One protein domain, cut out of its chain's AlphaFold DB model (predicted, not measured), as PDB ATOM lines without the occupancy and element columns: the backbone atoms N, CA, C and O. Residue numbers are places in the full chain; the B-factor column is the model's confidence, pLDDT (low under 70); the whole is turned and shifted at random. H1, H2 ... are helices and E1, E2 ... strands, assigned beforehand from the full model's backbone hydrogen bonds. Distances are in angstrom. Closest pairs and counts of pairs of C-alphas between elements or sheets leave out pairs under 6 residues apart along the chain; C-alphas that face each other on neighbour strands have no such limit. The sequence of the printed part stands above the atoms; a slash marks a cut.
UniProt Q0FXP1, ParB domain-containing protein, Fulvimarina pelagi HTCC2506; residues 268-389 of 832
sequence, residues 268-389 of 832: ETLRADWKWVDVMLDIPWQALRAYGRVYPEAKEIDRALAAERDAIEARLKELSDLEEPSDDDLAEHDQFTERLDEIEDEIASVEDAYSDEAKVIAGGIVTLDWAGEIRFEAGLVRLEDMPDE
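This is residues 268 to 389 of the 832 residues of the protein "ParB domain-containing protein" of Fulvimarina pelagi HTCC2506 (UniProt Q0FXP1). A long helical hairpin, H2 and H3, is joined to a small head, which holds the three-stranded sheet E1 E2 E3 and the short helices H1 and H4. Two stretches of chain, residues 289 to 302 and 349 to 355, lead between head and hairpin, and the hairpin with these links makes much of the length. The printed part has 122 residues with four named helices and three named strands, in the order E1 H1 H2 H3 H4 E2 E3. The sheet runs E1 E2 E3 and is mixed, and the class is mixed, helices and strands. The whole is extended, with a radius of gyration of the C-alphas of 22.4 A, and elongated, spanning 65 by 39 by 26 A.

In the sheet, E2, residues 363 to 368, is the inner strand. E3, residues 374 to 381, is an edge strand and forms an antiparallel hairpin with E2, at 154 degrees between directions; N 365 and O 377 are 3.0 A apart, and N 377 and O 365 2.8 A. E1, residues 277 to 279, is the other edge strand, parallel to E2 at 24 degrees; N 366 and O 278 are 2.9 A apart, within hydrogen-bond range. Residues 292 to 293 pair with residues 380 to 381 of E3, antiparallel. H4, residues 356 to 361, is on the sheet but only grazes it with its residues 358 to 361; the closest C-alphas of H4 and E3, those of Ile 361 and Val 381, are 6.4 A apart. H1, residues 285 to 288, is only just not on the sheet, with 4 pairs of C-alphas within 10 A. H2, residues 303 to 320, and H3, residues 327 to 348, form a helical hairpin. They touch, with the closest C-alphas, those of Leu 316 and His 333, 5.9 A apart, and run opposite ways at a shallow tilt of 33 degrees, only just short of steep. Both H2 and H3 are apart from E1, E2 and E3. E1, the helices H1 to H4 and E2 make a strand-helix-strand unit, two parallel neighbour strands with helices between them. Every O i to N i+4 pair is within hydrogen-bond range in H2 and H3, and 1 of 2 in H4; H1 is too short for such a pair.

E1 begins at C-alpha 277, (-41.861, -112.860, -69.693). H2 is 25.6 A long, and H3, the longest helix, measures 31.6 A and ends at C-alpha 348, (-23.668, -99.289, -86.031). E2 is 16.8 A long. E3, 20.6 A long, ends at C-alpha 381, (-35.353, -107.389, -62.876).

The C-alphas farthest apart, those of Glu 324 and Glu 384, are 66.7 A apart. The printed part has no cut. The link from H1 to H2, 14 residues, is long. Mean pLDDT of the printed part is 84.4; residues 284 to 287, 289, 298 to 301, 349, 351 and 388 to 389 are under 70.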
ATOM      1  N   GLU A 268     -44.332-116.900 -75.124       93.50
ATOM      2  CA  GLU A 268     -43.880-118.288 -74.949       93.50
ATOM      3  C   GLU A 268     -42.550-118.578 -75.658       93.50
ATOM      4  O   GLU A 268     -41.722-119.299 -75.099       93.50
ATOM      5  N   THR A 269     -42.284-117.971 -76.823       92.12
ATOM      6  CA  THR A 269     -40.988-118.139 -77.509       92.12
ATOM      7  C   THR A 269     -39.827-117.526 -76.719       92.12
ATOM      8  O   THR A 269     -38.759-118.127 -76.624       92.12
ATOM      9  N   LEU A 270     -40.054-116.376 -76.077       91.38
ATOM     10  CA  LEU A 270     -39.042-115.639 -75.313       91.38
ATOM     11  C   LEU A 270     -38.781-116.247 -73.922       91.38
ATOM     12  O   LEU A 270     -37.691-116.084 -73.375       91.38
ATOM     13  N   ARG A 271     -39.738-117.001 -73.360       92.94
ATOM     14  CA  ARG A 271     -39.595-117.722 -72.072       92.94
ATOM     15  C   ARG A 271     -38.584-118.873 -72.105       92.94
ATOM     16  O   ARG A 271     -38.260-119.410 -71.049       92.94
ATOM     17  N   ALA A 272     -38.087-119.258 -73.281       89.81
ATOM     18  CA  ALA A 272     -36.953-120.172 -73.397       89.81
ATOM     19  C   ALA A 272     -35.620-119.506 -73.005       89.81
ATOM     20  O   ALA A 272     -34.751-120.175 -72.445       89.81
ATOM     21  N   ASP A 273     -35.495-118.199 -73.262       87.38
ATOM     22  CA  ASP A 273     -34.234-117.455 -73.181       87.38
ATOM     23  C   ASP A 273     -34.161-116.488 -71.987       87.38
ATOM     24  O   ASP A 273     -33.069-116.034 -71.665       87.38
ATOM     25  N   TRP A 274     -35.285-116.161 -71.334       93.62
ATOM     26  CA  TRP A 274     -35.386-115.143 -70.272       93.62
ATOM     27  C   TRP A 274     -36.045-115.679 -68.995       93.62
ATOM     28  O   TRP A 274     -36.999-116.455 -69.071       93.62
ATOM     29  N   LYS A 275     -35.604-115.207 -67.814       93.25
ATOM     30  CA  LYS A 275     -36.101-115.665 -66.495       93.25
ATOM     31  C   LYS A 275     -37.626-115.610 -66.354       93.25
ATOM     32  O   LYS A 275     -38.231-116.500 -65.760       93.25
ATOM     33  N   TRP A 276     -38.237-114.547 -66.870       93.56
ATOM     34  CA  TRP A 276     -39.684-114.357 -66.914       93.56
ATOM     35  C   TRP A 276     -40.069-113.488 -68.115       93.56
ATOM     36  O   TRP A 276     -39.309-112.613 -68.533       93.56
ATOM     37  N   VAL A 277     -41.268-113.712 -68.654       95.31
ATOM     38  CA  VAL A 277     -41.861-112.860 -69.693       95.31
ATOM     39  C   VAL A 277     -43.350-112.704 -69.415       95.31
ATOM     40  O   VAL A 277     -44.087-113.695 -69.443       95.31
ATOM     41  N   ASP A 278     -43.776-111.467 -69.174       92.44
ATOM     42  CA  ASP A 278     -45.180-111.097 -68.974       92.44
ATOM     43  C   ASP A 278     -45.719-110.364 -70.218       92.44
ATOM     44  O   ASP A 278     -44.976-109.652 -70.896       92.44
ATOM     45  N   VAL A 279     -47.018-110.488 -70.502       92.50
ATOM     46  CA  VAL A 279     -47.706-109.730 -71.564       92.50
ATOM     47  C   VAL A 279     -48.449-108.535 -70.968       92.50
ATOM     48  O   VAL A 279     -49.193-108.671 -69.995       92.50
ATOM     49  N   MET A 280     -48.296-107.358 -71.577       89.81
ATOM     50  CA  MET A 280     -49.077-106.161 -71.250       89.81
ATOM     51  C   MET A 280     -49.437-105.397 -72.524       89.81
ATOM     52  O   MET A 280     -48.551-104.979 -73.258       89.81
ATOM     53  N   LEU A 281     -50.728-105.133 -72.764       86.50
ATOM     54  CA  LEU A 281     -51.141-104.323 -73.920       86.50
ATOM     55  C   LEU A 281     -50.597-102.891 -73.847       86.50
ATOM     56  O   LEU A 281     -50.129-102.364 -74.853       86.50
ATOM     57  N   ASP A 282     -50.683-102.258 -72.677       79.31
ATOM     58  CA  ASP A 282     -50.107-100.947 -72.367       79.31
ATOM     59  C   ASP A 282     -49.204-101.095 -71.142       79.31
ATOM     60  O   ASP A 282     -49.678-101.499 -70.078       79.31
ATOM     61  N   ILE A 283     -47.925-100.728 -71.257       75.94
ATOM     62  CA  ILE A 283     -47.016-100.651 -70.109       75.94
ATOM     63  C   ILE A 283     -47.103 -99.247 -69.487       75.94
ATOM     64  O   ILE A 283     -46.649 -98.275 -70.098       75.94
ATOM     65  N   PRO A 284     -47.614 -99.080 -68.252       67.19
ATOM     66  CA  PRO A 284     -47.579 -97.787 -67.586       67.19
ATOM     67  C   PRO A 284     -46.132 -97.443 -67.215       67.19
ATOM     68  O   PRO A 284     -45.461 -98.224 -66.543       67.19
ATOM     69  N   TRP A 285     -45.649 -96.249 -67.566       61.75
ATOM     70  CA  TRP A 285     -44.273 -95.820 -67.257       61.75
ATOM     71  C   TRP A 285     -43.927 -95.900 -65.756       61.75
ATOM     72  O   TRP A 285     -42.796 -96.208 -65.383       61.75
ATOM     73  N   GLN A 286     -44.910 -95.694 -64.872       57.34
ATOM     74  CA  GLN A 286     -44.741 -95.885 -63.429       57.34
ATOM     75  C   GLN A 286     -44.568 -97.355 -62.999       57.34
ATOM     76  O   GLN A 286     -43.971 -97.593 -61.953       57.34
ATOM     77  N   ALA A 287     -45.041 -98.331 -63.784       65.56
ATOM     78  CA  ALA A 287     -44.824 -99.755 -63.519       65.56
ATOM     79  C   ALA A 287     -43.375-100.161 -63.836       65.56
ATOM     80  O   ALA A 287     -42.746-100.838 -63.029       65.56
ATOM     81  N   LEU A 288     -42.793 -99.649 -64.930       70.38
ATOM     82  CA  LEU A 288     -41.377 -99.877 -65.271       70.38
ATOM     83  C   LEU A 288     -40.399 -99.393 -64.187       70.38
ATOM     84  O   LEU A 288     -39.288 -99.902 -64.101       70.38
ATOM     85  N   ARG A 289     -40.803 -98.442 -63.335       69.62
ATOM     86  CA  ARG A 289     -39.998 -97.971 -62.192       69.62
ATOM     87  C   ARG A 289     -39.961 -98.936 -60.999       69.62
ATOM     88  O   ARG A 289     -39.183 -98.691 -60.079       69.62
ATOM     89  N   ALA A 290     -40.798 -99.976 -60.977       73.75
ATOM     90  CA  ALA A 290     -40.796-100.999 -59.926       73.75
ATOM     91  C   ALA A 290     -39.726-102.087 -60.142       73.75
ATOM     92  O   ALA A 290     -39.346-102.756 -59.184       73.75
ATOM     93  N   TYR A 291     -39.230-102.228 -61.374       82.56
ATOM     94  CA  TYR A 291     -38.184-103.175 -61.749       82.56
ATOM     95  C   TYR A 291     -36.797-102.527 -61.654       82.56
ATOM     96  O   TYR A 291     -36.644-101.330 -61.916       82.56
ATOM     97  N   GLY A 292     -35.785-103.326 -61.312       83.62
ATOM     98  CA  GLY A 292     -34.393-103.009 -61.623       83.62
ATOM     99  C   GLY A 292     -34.142-103.133 -63.128       83.62
ATOM    100  O   GLY A 292     -34.980-103.668 -63.861       83.62
ATOM    101  N   ARG A 293     -32.996-102.641 -63.602       86.75
ATOM    102  CA  ARG A 293     -32.586-102.775 -65.004       86.75
ATOM    103  C   ARG A 293     -31.198-103.357 -65.158       86.75
ATOM    104  O   ARG A 293     -30.247-102.870 -64.559       86.75
ATOM    105  N   VAL A 294     -31.091-104.326 -66.053       87.81
ATOM    106  CA  VAL A 294     -29.846-104.654 -66.745       87.81
ATOM    107  C   VAL A 294     -29.909-104.004 -68.126       87.81
ATOM    108  O   VAL A 294     -30.992-103.793 -68.674       87.81
ATOM    109  N   TYR A 295     -28.753-103.660 -68.674       83.31
ATOM    110  CA  TYR A 295     -28.600-103.124 -70.025       83.31
ATOM    111  C   TYR A 295     -27.850-104.156 -70.877       83.31
ATOM    112  O   TYR A 295     -27.085-104.939 -70.308       83.31
ATOM    113  N   PRO A 296     -28.059-104.199 -72.204       82.56
ATOM    114  CA  PRO A 296     -27.253-105.058 -73.054       82.56
ATOM    115  C   PRO A 296     -25.799-104.567 -73.026       82.56
ATOM    116  O   PRO A 296     -25.528-103.383 -72.805       82.56
ATOM    117  N   GLU A 297     -24.856-105.483 -73.204       78.31
ATOM    118  CA  GLU A 297     -23.437-105.157 -73.232       78.31
ATOM    119  C   GLU A 297     -23.008-104.830 -74.661       78.31
ATOM    120  O   GLU A 297     -23.314-105.566 -75.605       78.31
ATOM    121  N   ALA A 298     -22.270-103.727 -74.802       68.56
ATOM    122  CA  ALA A 298     -21.659-103.335 -76.061       68.56
ATOM    123  C   ALA A 298     -20.632-104.390 -76.479       68.56
ATOM    124  O   ALA A 298     -19.557-104.531 -75.885       68.56
ATOM    125  N   LYS A 299     -21.003-105.161 -77.498       69.38
ATOM    126  CA  LYS A 299     -20.210-106.233 -78.097       69.38
ATOM    127  C   LYS A 299     -18.895-105.644 -78.619       69.38
ATOM    128  O   LYS A 299     -18.921-104.616 -79.291       69.38
ATOM    129  N   GLU A 300     -17.740-106.245 -78.291       64.19
ATOM    130  CA  GLU A 300     -16.442-105.661 -78.682       64.19
ATOM    131  C   GLU A 300     -16.362-105.524 -80.217       64.19
ATOM    132  O   GLU A 300     -16.264-106.523 -80.932       64.19
ATOM    133  N   ILE A 301     -16.388-104.273 -80.695       69.88
ATOM    134  CA  ILE A 301     -16.072-103.877 -82.073       69.88
ATOM    135  C   ILE A 301     -14.704-104.464 -82.442       69.88
ATOM    136  O   ILE A 301     -13.787-104.465 -81.609       69.88
ATOM    137  N   ASP A 302     -14.541-104.949 -83.679       80.75
ATOM    138  CA  ASP A 302     -13.244-105.468 -84.112       80.75
ATOM    139  C   ASP A 302     -12.176-104.370 -83.989       80.75
ATOM    140  O   ASP A 302     -12.306-103.258 -84.504       80.75
ATOM    141  N   ARG A 303     -11.084-104.703 -83.301       78.19
ATOM    142  CA  ARG A 303      -9.937-103.813 -83.107       78.19
ATOM    143  C   ARG A 303      -9.235-103.502 -84.429       78.19
ATOM    144  O   ARG A 303      -8.510-102.515 -84.483       78.19
ATOM    145  N   ALA A 304      -9.445-104.314 -85.468       80.81
ATOM    146  CA  ALA A 304      -9.062-103.987 -86.835       80.81
ATOM    147  C   ALA A 304      -9.887-102.809 -87.383       80.81
ATOM    148  O   ALA A 304      -9.293-101.803 -87.750       80.81
ATOM    149  N   LEU A 305     -11.224-102.892 -87.353       82.75
ATOM    150  CA  LEU A 305     -12.124-101.829 -87.834       82.75
ATOM    151  C   LEU A 305     -11.957-100.526 -87.044       82.75
ATOM    152  O   LEU A 305     -11.849 -99.457 -87.635       82.75
ATOM    153  N   ALA A 306     -11.852-100.606 -85.713       83.62
ATOM    154  CA  ALA A 306     -11.614 -99.427 -84.880       83.62
ATOM    155  C   ALA A 306     -10.269 -98.743 -85.206       83.62
ATOM    156  O   ALA A 306     -10.198 -97.520 -85.272       83.62
ATOM    157  N   ALA A 307      -9.207 -99.520 -85.463       88.25
ATOM    158  CA  ALA A 307      -7.910 -98.974 -85.865       88.25
ATOM    159  C   ALA A 307      -7.881 -98.480 -87.326       88.25
ATOM    160  O   ALA A 307      -7.093 -97.591 -87.645       88.25
ATOM    161  N   GLU A 308      -8.716 -99.041 -88.205       90.06
ATOM    162  CA  GLU A 308      -8.925 -98.552 -89.572       90.06
ATOM    163  C   GLU A 308      -9.620 -97.184 -89.540       90.06
ATOM    164  O   GLU A 308      -9.086 -96.225 -90.092       90.06
ATOM    165  N   ARG A 309     -10.723 -97.059 -88.787       89.56
ATOM    166  CA  ARG A 309     -11.437 -95.794 -88.561       89.56
ATOM    167  C   ARG A 309     -10.521 -94.703 -88.001       89.56
ATOM    168  O   ARG A 309     -10.405 -93.644 -88.607       89.56
ATOM    169  N   ASP A 310      -9.817 -94.975 -86.899       91.00
ATOM    170  CA  ASP A 310      -8.916 -94.005 -86.255       91.00
ATOM    171  C   ASP A 310      -7.793 -93.524 -87.205       91.00
ATOM    172  O   ASP A 310      -7.339 -92.380 -87.120       91.00
ATOM    173  N   ALA A 311      -7.340 -94.380 -88.130       92.81
ATOM    174  CA  ALA A 311      -6.359 -94.018 -89.155       92.81
ATOM    175  C   ALA A 311      -6.971 -93.188 -90.302       92.81
ATOM    176  O   ALA A 311      -6.314 -92.281 -90.816       92.81
ATOM    177  N   ILE A 312      -8.219 -93.475 -90.681       92.12
ATOM    178  CA  ILE A 312      -8.969 -92.745 -91.712       92.12
ATOM    179  C   ILE A 312      -9.358 -91.345 -91.220       92.12
ATOM    180  O   ILE A 312      -9.077 -90.372 -91.915       92.12
ATOM    181  N   GLU A 313      -9.887 -91.210 -89.999       91.12
ATOM    182  CA  GLU A 313     -10.157 -89.911 -89.357       91.12
ATOM    183  C   GLU A 313      -8.901 -89.023 -89.325       91.12
ATOM    184  O   GLU A 313      -8.944 -87.837 -89.664       91.12
ATOM    185  N   ALA A 314      -7.753 -89.605 -88.955       93.56
ATOM    186  CA  ALA A 314      -6.480 -88.895 -88.937       93.56
ATOM    187  C   ALA A 314      -6.054 -88.428 -90.341       93.56
ATOM    188  O   ALA A 314      -5.566 -87.305 -90.483       93.56
ATOM    189  N   ARG A 315      -6.267 -89.251 -91.378       91.38
ATOM    190  CA  ARG A 315      -5.897 -88.926 -92.762       91.38
ATOM    191  C   ARG A 315      -6.830 -87.895 -93.402       91.38
ATOM    192  O   ARG A 315      -6.341 -86.963 -94.034       91.38
ATOM    193  N   LEU A 316      -8.142 -87.996 -93.180       91.38
ATOM    194  CA  LEU A 316      -9.121 -86.979 -93.588       91.38
ATOM    195  C   LEU A 316      -8.793 -85.615 -92.978       91.38
ATOM    196  O   LEU A 316      -8.854 -84.593 -93.662       91.38
ATOM    197  N   LYS A 317      -8.362 -85.593 -91.713       91.38
ATOM    198  CA  LYS A 317      -7.913 -84.363 -91.064       91.38
ATOM    199  C   LYS A 317      -6.655 -83.773 -91.712       91.38
ATOM    200  O   LYS A 317      -6.626 -82.569 -91.946       91.38
ATOM    201  N   GLU A 318      -5.642 -84.587 -92.028       91.81
ATOM    202  CA  GLU A 318      -4.456 -84.110 -92.764       91.81
ATOM    203  C   GLU A 318      -4.827 -83.480 -94.115       91.81
ATOM    204  O   GLU A 318      -4.253 -82.457 -94.483       91.81
ATOM    205  N   LEU A 319      -5.784 -84.074 -94.837       88.56
ATOM    206  CA  LEU A 319      -6.281 -83.570 -96.121       88.56
ATOM    207  C   LEU A 319      -7.088 -82.266 -95.952       88.56
ATOM    208  O   LEU A 319      -6.923 -81.335 -96.738       88.56
ATOM    209  N   SER A 320      -7.904 -82.159 -94.899       86.50
ATOM    210  CA  SER A 320      -8.687 -80.953 -94.582       86.50
ATOM    211  C   SER A 320      -7.849 -79.765 -94.083       86.50
ATOM    212  O   SER A 320      -8.340 -78.635 -94.129       86.50
ATOM    213  N   ASP A 321      -6.625 -79.986 -93.595       91.25
ATOM    214  CA  ASP A 321      -5.704 -78.927 -93.147       91.25
ATOM    215  C   ASP A 321      -4.862 -78.331 -94.317       91.25
ATOM    216  O   ASP A 321      -4.002 -77.473 -94.091       91.25
ATOM    217  N   LEU A 322      -5.093 -78.746 -95.576       89.69
ATOM    218  CA  LEU A 322      -4.409 -78.233 -96.777       89.69
ATOM    219  C   LEU A 322      -5.019 -76.914 -97.303       89.69
ATOM    220  O   LEU A 322      -6.207 -76.839 -97.603       89.69
ATOM    221  N   GLU A 323      -4.189 -75.882 -97.510       82.81
ATOM    222  CA  GLU A 323      -4.636 -74.577 -98.049       82.81
ATOM    223  C   GLU A 323      -4.982 -74.604 -99.556       82.81
ATOM    224  O   GLU A 323      -5.847 -73.852-100.004       82.81
ATOM    225  N   GLU A 324      -4.315 -75.460-100.339       88.50
ATOM    226  CA  GLU A 324      -4.550 -75.674-101.778       88.50
ATOM    227  C   GLU A 324      -4.485 -77.192-102.089       88.50
ATOM    228  O   GLU A 324      -3.426 -77.678-102.497       88.50
ATOM    229  N   PRO A 325      -5.564 -77.970-101.860       84.31
ATOM    230  CA  PRO A 325      -5.603 -79.396-102.198       84.31
ATOM    231  C   PRO A 325      -5.617 -79.612-103.720       84.31
ATOM    232  O   PRO A 325      -6.192 -78.813-104.467       84.31
ATOM    233  N   SER A 326      -4.991 -80.691-104.191       91.56
ATOM    234  CA  SER A 326      -5.007 -81.088-105.604       91.56
ATOM    235  C   SER A 326      -6.203 -81.982-105.956       91.56
ATOM    236  O   SER A 326      -6.878 -82.514-105.077       91.56
ATOM    237  N   ASP A 327      -6.440 -82.191-107.256       85.06
ATOM    238  CA  ASP A 327      -7.472 -83.117-107.749       85.06
ATOM    239  C   ASP A 327      -7.281 -84.553-107.199       85.06
ATOM    240  O   ASP A 327      -8.265 -85.252-106.963       85.06
ATOM    241  N   ASP A 328      -6.030 -84.976-106.960       88.62
ATOM    242  CA  ASP A 328      -5.705 -86.279-106.363       88.62
ATOM    243  C   ASP A 328      -5.997 -86.295-104.843       88.62
ATOM    244  O   ASP A 328      -6.544 -87.276-104.345       88.62
ATOM    245  N   ASP A 329      -5.702 -85.207-104.111       87.50
ATOM    246  CA  ASP A 329      -5.999 -85.088-102.666       87.50
ATOM    247  C   ASP A 329      -7.516 -85.073-102.397       87.50
ATOM    248  O   ASP A 329      -7.985 -85.642-101.412       87.50
ATOM    249  N   LEU A 330      -8.295 -84.439-103.284       83.94
ATOM    250  CA  LEU A 330      -9.761 -84.424-103.213       83.94
ATOM    251  C   LEU A 330     -10.354 -85.813-103.489       83.94
ATOM    252  O   LEU A 330     -11.264 -86.238-102.784       83.94
ATOM    253  N   ALA A 331      -9.810 -86.553-104.460       87.56
ATOM    254  CA  ALA A 331     -10.223 -87.933-104.715       87.56
ATOM    255  C   ALA A 331      -9.855 -88.881-103.553       87.56
ATOM    256  O   ALA A 331     -10.624 -89.789-103.239       87.56
ATOM    257  N   GLU A 332      -8.710 -88.659-102.894       88.69
ATOM    258  CA  GLU A 332      -8.320 -89.379-101.674       88.69
ATOM    259  C   GLU A 332      -9.265 -89.050-100.501       88.69
ATOM    260  O   GLU A 332      -9.686 -89.954 -99.777       88.69
ATOM    261  N   HIS A 333      -9.660 -87.781-100.345       91.31
ATOM    262  CA  HIS A 333     -10.623 -87.338 -99.331       91.31
ATOM    263  C   HIS A 333     -12.016 -87.957 -99.533       91.31
ATOM    264  O   HIS A 333     -12.594 -88.490 -98.584       91.31
ATOM    265  N   ASP A 334     -12.556 -87.922-100.753       87.44
ATOM    266  CA  ASP A 334     -13.870 -88.502-101.058       87.44
ATOM    267  C   ASP A 334     -13.872 -90.022-100.815       87.44
ATOM    268  O   ASP A 334     -14.772 -90.533-100.147       87.44
ATOM    269  N   GLN A 335     -12.822 -90.737-101.247       90.25
ATOM    270  CA  GLN A 335     -12.681 -92.178-100.998       90.25
ATOM    271  C   GLN A 335     -12.604 -92.511 -99.498       90.25
ATOM    272  O   GLN A 335     -13.189 -93.500 -99.051       90.25
ATOM    273  N   PHE A 336     -11.876 -91.717 -98.710       89.81
ATOM    274  CA  PHE A 336     -11.796 -91.932 -97.266       89.81
ATOM    275  C   PHE A 336     -13.074 -91.539 -96.525       89.81
ATOM    276  O   PHE A 336     -13.349 -92.128 -95.485       89.81
ATOM    277  N   THR A 337     -13.865 -90.607 -97.058       89.06
ATOM    278  CA  THR A 337     -15.187 -90.274 -96.507       89.06
ATOM    279  C   THR A 337     -16.159 -91.433 -96.742       89.06
ATOM    280  O   THR A 337     -16.731 -91.938 -95.783       89.06
ATOM    281  N   GLU A 338     -16.246 -91.949 -97.975       90.44
ATOM    282  CA  GLU A 338     -17.074 -93.122 -98.312       90.44
ATOM    283  C   GLU A 338     -16.690 -94.354 -97.468       90.44
ATOM    284  O   GLU A 338     -17.561 -95.039 -96.931       90.44
ATOM    285  N   ARG A 339     -15.387 -94.606 -97.263       92.94
ATOM    286  CA  ARG A 339     -14.922 -95.711 -96.407       92.94
ATOM    287  C   ARG A 339     -15.133 -95.457 -94.908       92.94
ATOM    288  O   ARG A 339     -15.263 -96.423 -94.161       92.94
ATOM    289  N   LEU A 340     -15.158 -94.203 -94.449       90.69
ATOM    290  CA  LEU A 340     -15.506 -93.882 -93.062       90.69
ATOM    291  C   LEU A 340     -16.993 -94.157 -92.812       90.69
ATOM    292  O   LEU A 340     -17.302 -94.864 -91.857       90.69
ATOM    293  N   ASP A 341     -17.871 -93.696 -93.708       87.00
ATOM    294  CA  ASP A 341     -19.313 -93.962 -93.658       87.00
ATOM    295  C   ASP A 341     -19.593 -95.482 -93.650       87.00
ATOM    296  O   ASP A 341     -20.338 -95.961 -92.797       87.00
ATOM    297  N   GLU A 342     -18.926 -96.272 -94.511       88.56
ATOM    298  CA  GLU A 342     -19.011 -97.747 -94.491       88.56
ATOM    299  C   GLU A 342     -18.641 -98.359 -93.127       88.56
ATOM    300  O   GLU A 342     -19.264 -99.332 -92.698       88.56
ATOM    301  N   ILE A 343     -17.608 -97.837 -92.455       83.88
ATOM    302  CA  ILE A 343     -17.139 -98.365 -91.163       83.88
ATOM    303  C   ILE A 343     -18.043 -97.898 -90.018       83.88
ATOM    304  O   ILE A 343     -18.261 -98.665 -89.079       83.88
ATOM    305  N   GLU A 344     -18.597 -96.685 -90.075       81.88
ATOM    306  CA  GLU A 344     -19.596 -96.234 -89.102       81.88
ATOM    307  C   GLU A 344     -20.901 -97.034 -89.228       81.88
ATOM    308  O   GLU A 344     -21.427 -97.462 -88.199       81.88
ATOM    309  N   ASP A 345     -21.359 -97.351 -90.446       80.75
ATOM    310  CA  ASP A 345     -22.482 -98.272 -90.686       80.75
ATOM    311  C   ASP A 345     -22.160 -99.709 -90.225       80.75
ATOM    312  O   ASP A 345     -22.984-100.345 -89.559       80.75
ATOM    313  N   GLU A 346     -20.961-100.237 -90.513       81.62
ATOM    314  CA  GLU A 346     -20.548-101.571 -90.048       81.62
ATOM    315  C   GLU A 346     -20.518-101.633 -88.511       81.62
ATOM    316  O   GLU A 346     -21.047-102.582 -87.930       81.62
ATOM    317  N   ILE A 347     -19.998-100.597 -87.841       77.69
ATOM    318  CA  ILE A 347     -20.002-100.466 -86.375       77.69
ATOM    319  C   ILE A 347     -21.428-100.310 -85.826       77.69
ATOM    320  O   ILE A 347     -21.769-100.975 -84.848       77.69
ATOM    321  N   ALA A 348     -22.278 -99.488 -86.446       71.62
ATOM    322  CA  ALA A 348     -23.668 -99.289 -86.031       71.62
ATOM    323  C   ALA A 348     -24.535-100.549 -86.224       71.62
ATOM    324  O   ALA A 348     -25.516-100.736 -85.505       71.62
ATOM    325  N   SER A 349     -24.152-101.442 -87.144       69.94
ATOM    326  CA  SER A 349     -24.788-102.754 -87.333       69.94
ATOM    327  C   SER A 349     -24.447-103.781 -86.237       69.94
ATOM    328  O   SER A 349     -25.070-104.846 -86.162       69.94
ATOM    329  N   VAL A 350     -23.475-103.490 -85.362       71.12
ATOM    330  CA  VAL A 350     -23.112-104.356 -84.232       71.12
ATOM    331  C   VAL A 350     -24.108-104.158 -83.084       71.12
ATOM    332  O   VAL A 350     -23.871-103.385 -82.162       71.12
ATOM    333  N   GLU A 351     -25.218-104.897 -83.120       65.38
ATOM    334  CA  GLU A 351     -26.226-104.869 -82.051       65.38
ATOM    335  C   GLU A 351     -25.641-105.237 -80.668       65.38
ATOM    336  O   GLU A 351     -24.985-106.278 -80.505       65.38
ATOM    337  N   ASP A 352     -25.931-104.401 -79.662       75.19
ATOM    338  CA  ASP A 352     -25.659-104.672 -78.245       75.19
ATOM    339  C   ASP A 352     -26.429-105.921 -77.783       75.19
ATOM    340  O   ASP A 352     -27.627-106.067 -78.045       75.19
ATOM    341  N   ALA A 353     -25.780-106.808 -77.023       78.31
ATOM    342  CA  ALA A 353     -26.369-108.087 -76.621       78.31
ATOM    343  C   ALA A 353     -26.461-108.238 -75.097       78.31
ATOM    344  O   ALA A 353     -25.506-107.985 -74.367       78.31
ATOM    345  N   TYR A 354     -27.598-108.727 -74.598       84.00
ATOM    346  CA  TYR A 354     -27.691-109.174 -73.207       84.00
ATOM    347  C   TYR A 354     -26.880-110.462 -73.018       84.00
ATOM    348  O   TYR A 354     -27.101-111.446 -73.731       84.00
ATOM    349  N   SER A 355     -25.970-110.460 -72.041       84.12
ATOM    350  CA  SER A 355     -25.220-111.649 -71.630       84.12
ATOM    351  C   SER A 355     -26.154-112.728 -71.068       84.12
ATOM    352  O   SER A 355     -27.254-112.441 -70.594       84.12
ATOM    353  N   ASP A 356     -25.743-113.995 -71.106       83.69
ATOM    354  CA  ASP A 356     -26.593-115.078 -70.591       83.69
ATOM    355  C   ASP A 356     -26.766-114.987 -69.060       83.69
ATOM    356  O   ASP A 356     -27.831-115.305 -68.535       83.69
ATOM    357  N   GLU A 357     -25.779-114.424 -68.355       81.19
ATOM    358  CA  GLU A 357     -25.883-114.048 -66.937       81.19
ATOM    359  C   GLU A 357     -26.969-112.983 -66.698       81.19
ATOM    360  O   GLU A 357     -27.746-113.102 -65.748       81.19
ATOM    361  N   ALA A 358     -27.098-111.989 -67.591       84.81
ATOM    362  CA  ALA A 358     -28.187-111.013 -67.534       84.81
ATOM    363  C   ALA A 358     -29.558-111.691 -67.632       84.81
ATOM    364  O   ALA A 358     -30.449-111.388 -66.840       84.81
ATOM    365  N   LYS A 359     -29.728-112.623 -68.574       87.75
ATOM    366  CA  LYS A 359     -31.008-113.299 -68.856       87.75
ATOM    367  C   LYS A 359     -31.460-114.274 -67.762       87.75
ATOM    368  O   LYS A 359     -32.655-114.528 -67.625       87.75
ATOM    369  N   VAL A 360     -30.527-114.807 -66.968       89.12
ATOM    370  CA  VAL A 360     -30.825-115.658 -65.799       89.12
ATOM    371  C   VAL A 360     -31.471-114.860 -64.654       89.12
ATOM    372  O   VAL A 360     -32.198-115.432 -63.837       89.12
ATOM    373  N   ILE A 361     -31.238-113.544 -64.592       87.19
ATOM    374  CA  ILE A 361     -31.730-112.656 -63.523       87.19
ATOM    375  C   ILE A 361     -32.846-111.720 -64.018       87.19
ATOM    376  O   ILE A 361     -33.814-111.478 -63.296       87.19
ATOM    377  N   ALA A 362     -32.736-111.214 -65.244       90.56
ATOM    378  CA  ALA A 362     -33.718-110.343 -65.871       90.56
ATOM    379  C   ALA A 362     -34.767-111.119 -66.681       90.56
ATOM    380  O   ALA A 362     -34.540-112.218 -67.182       90.56
ATOM    381  N   GLY A 363     -35.918-110.485 -66.851       92.75
ATOM    382  CA  GLY A 363     -36.954-110.837 -67.805       92.75
ATOM    383  C   GLY A 363     -37.306-109.638 -68.682       92.75
ATOM    384  O   GLY A 363     -36.509-108.709 -68.853       92.75
ATOM    385  N   GLY A 364     -38.524-109.631 -69.208       92.69
ATOM    386  CA  GLY A 364     -39.050-108.486 -69.942       92.69
ATOM    387  C   GLY A 364     -40.556-108.549 -70.154       92.69
ATOM    388  O   GLY A 364     -41.212-109.532 -69.811       92.69
ATOM    389  N   ILE A 365     -41.108-107.482 -70.726       93.12
ATOM    390  CA  ILE A 365     -42.547-107.373 -70.995       93.12
ATOM    391  C   ILE A 365     -42.785-107.321 -72.503       93.12
ATOM    392  O   ILE A 365     -42.250-106.450 -73.191       93.12
ATOM    393  N   VAL A 366     -43.617-108.229 -73.010       94.25
ATOM    394  CA  VAL A 366     -44.131-108.189 -74.384       94.25
ATOM    395  C   VAL A 366     -45.318-107.225 -74.434       94.25
ATOM    396  O   VAL A 366     -46.277-107.348 -73.670       94.25
ATOM    397  N   THR A 367     -45.235-106.242 -75.326       93.44
ATOM    398  CA  THR A 367     -46.207-105.160 -75.523       93.44
ATOM    399  C   THR A 367     -46.363-104.864 -77.009       93.44
ATOM    400  O   THR A 367     -45.564-105.304 -77.831       93.44
ATOM    401  N   LEU A 368     -47.366-104.063 -77.357       90.50
ATOM    402  CA  LEU A 368     -47.426-103.401 -78.659       90.50
ATOM    403  C   LEU A 368     -46.852-101.990 -78.567       90.50
ATOM    404  O   LEU A 368     -46.924-101.351 -77.511       90.50
ATOM    405  N   ASP A 369     -46.313-101.502 -79.678       84.06
ATOM    406  CA  ASP A 369     -45.842-100.129 -79.835       84.06
ATOM    407  C   ASP A 369     -46.999 -99.151 -80.195       84.06
ATOM    408  O   ASP A 369     -48.169 -99.405 -79.885       84.06
ATOM    409  N   TRP A 370     -46.688 -97.991 -80.792       79.62
ATOM    410  CA  TRP A 370     -47.684 -97.018 -81.258       79.62
ATOM    411  C   TRP A 370     -48.254 -97.340 -82.651       79.62
ATOM    412  O   TRP A 370     -49.382 -96.933 -82.944       79.62
ATOM    413  N   ALA A 371     -47.503 -98.041 -83.507       81.81
ATOM    414  CA  ALA A 371     -47.949 -98.449 -84.834       81.81
ATOM    415  C   ALA A 371     -48.936 -99.627 -84.755       81.81
ATOM    416  O   ALA A 371     -49.964 -99.603 -85.443       81.81
ATOM    417  N   GLY A 372     -48.652-100.583 -83.865       85.12
ATOM    418  CA  GLY A 372     -49.319-101.883 -83.740       85.12
ATOM    419  C   GLY A 372     -48.359-103.078 -83.828       85.12
ATOM    420  O   GLY A 372     -48.828-104.202 -83.956       85.12
ATOM    421  N   GLU A 373     -47.045-102.851 -83.768       89.75
ATOM    422  CA  GLU A 373     -46.012-103.885 -83.873       89.75
ATOM    423  C   GLU A 373     -45.640-104.458 -82.498       89.75
ATOM    424  O   GLU A 373     -45.717-103.764 -81.477       89.75
ATOM    425  N   ILE A 374     -45.198-105.721 -82.466       91.69
ATOM    426  CA  ILE A 374     -44.733-106.371 -81.232       91.69
ATOM    427  C   ILE A 374     -43.390-105.772 -80.799       91.69
ATOM    428  O   ILE A 374     -42.425-105.732 -81.561       91.69
ATOM    429  N   ARG A 375     -43.308-105.363 -79.531       90.69
ATOM    430  CA  ARG A 375     -42.092-104.903 -78.857       90.69
ATOM    431  C   ARG A 375     -41.871-105.707 -77.580       90.69
ATOM    432  O   ARG A 375     -42.781-105.873 -76.772       90.69
ATOM    433  N   PHE A 376     -40.626-106.106 -77.346       91.75
ATOM    434  CA  PHE A 376     -40.190-106.693 -76.084       91.75
ATOM    435  C   PHE A 376     -39.354-105.681 -75.286       91.75
ATOM    436  O   PHE A 376     -38.266-105.285 -75.698       91.75
ATOM    437  N   GLU A 377     -39.871-105.228 -74.142       89.81
ATOM    438  CA  GLU A 377     -39.138-104.386 -73.192       89.81
ATOM    439  C   GLU A 377     -38.270-105.283 -72.297       89.81
ATOM    440  O   GLU A 377     -38.689-105.713 -71.222       89.81
ATOM    441  N   ALA A 378     -37.078-105.603 -72.802       90.12
ATOM    442  CA  ALA A 378     -36.089-106.479 -72.182       90.12
ATOM    443  C   ALA A 378     -35.355-105.849 -70.975       90.12
ATOM    444  O   ALA A 378     -35.406-104.637 -70.746       90.12
ATOM    445  N   GLY A 379     -34.612-106.682 -70.237       89.19
ATOM    446  CA  GLY A 379     -33.660-106.236 -69.212       89.19
ATOM    447  C   GLY A 379     -34.282-105.844 -67.868       89.19
ATOM    448  O   GLY A 379     -33.652-105.124 -67.096       89.19
ATOM    449  N   LEU A 380     -35.506-106.285 -67.566       90.69
ATOM    450  CA  LEU A 380     -36.239-105.921 -66.349       90.69
ATOM    451  C   LEU A 380     -36.015-106.950 -65.229       90.69
ATOM    452  O   LEU A 380     -36.302-108.130 -65.400       90.69
ATOM    453  N   VAL A 381     -35.563-106.516 -64.052       90.38
ATOM    454  CA  VAL A 381     -35.353-107.389 -62.876       90.38
ATOM    455  C   VAL A 381     -36.457-107.133 -61.849       90.38
ATOM    456  O   VAL A 381     -36.696-105.982 -61.475       90.38
ATOM    457  N   ARG A 382     -37.168-108.169 -61.385       88.12
ATOM    458  CA  ARG A 382     -38.177-108.010 -60.318       88.12
ATOM    459  C   ARG A 382     -37.484-107.769 -58.978       88.12
ATOM    460  O   ARG A 382     -36.356-108.193 -58.771       88.12
ATOM    461  N   LEU A 383     -38.166-107.123 -58.033       82.00
ATOM    462  CA  LEU A 383     -37.583-106.845 -56.712       82.00
ATOM    463  C   LEU A 383     -37.221-108.128 -55.933       82.00
ATOM    464  O   LEU A 383     -36.284-108.110 -55.150       82.00
ATOM    465  N   GLU A 384     -37.941-109.226 -56.181       81.25
ATOM    466  CA  GLU A 384     -37.667-110.572 -55.646       81.25
ATOM    467  C   GLU A 384     -36.510-111.307 -56.352       81.25
ATOM    468  O   GLU A 384     -36.050-112.333 -55.861       81.25
ATOM    469  N   ASP A 385     -36.044-110.779 -57.490       85.38
ATOM    470  CA  ASP A 385     -34.978-111.341 -58.326       85.38
ATOM    471  C   ASP A 385     -33.647-110.572 -58.204       85.38
ATOM    472  O   ASP A 385     -32.659-110.963 -58.824       85.38
ATOM    473  N   MET A 386     -33.611-109.476 -57.438       78.31
ATOM    474  CA  MET A 386     -32.382-108.733 -57.142       78.31
ATOM    475  C   MET A 386     -31.472-109.566 -56.216       78.31
ATOM    476  O   MET A 386     -31.987-110.133 -55.253       78.31
ATOM    477  N   PRO A 387     -30.145-109.623 -56.445       73.69
ATOM    478  CA  PRO A 387     -29.224-110.287 -55.521       73.69
ATOM    479  C   PRO A 387     -29.136-109.537 -54.182       73.69
ATOM    480  O   PRO A 387     -29.172-108.303 -54.154       73.69
ATOM    481  N   ASP A 388     -28.986-110.286 -53.087       63.34
ATOM    482  CA  ASP A 388     -28.731-109.736 -51.750       63.34
ATOM    483  C   ASP A 388     -27.330-109.090 -51.666       63.34
ATOM    484  O   ASP A 388     -26.443-109.367 -52.478       63.34
ATOM    485  N   GLU A 389     -27.100-108.222 -50.670       50.50
ATOM    486  CA  GLU A 389     -25.819-107.500 -50.532       50.50
ATOM    487  C   GLU A 389     -24.613-108.455 -50.396       50.50
ATOM    488  O   GLU A 389     -23.556-108.166 -50.954       50.50
TER     489      GLU A 389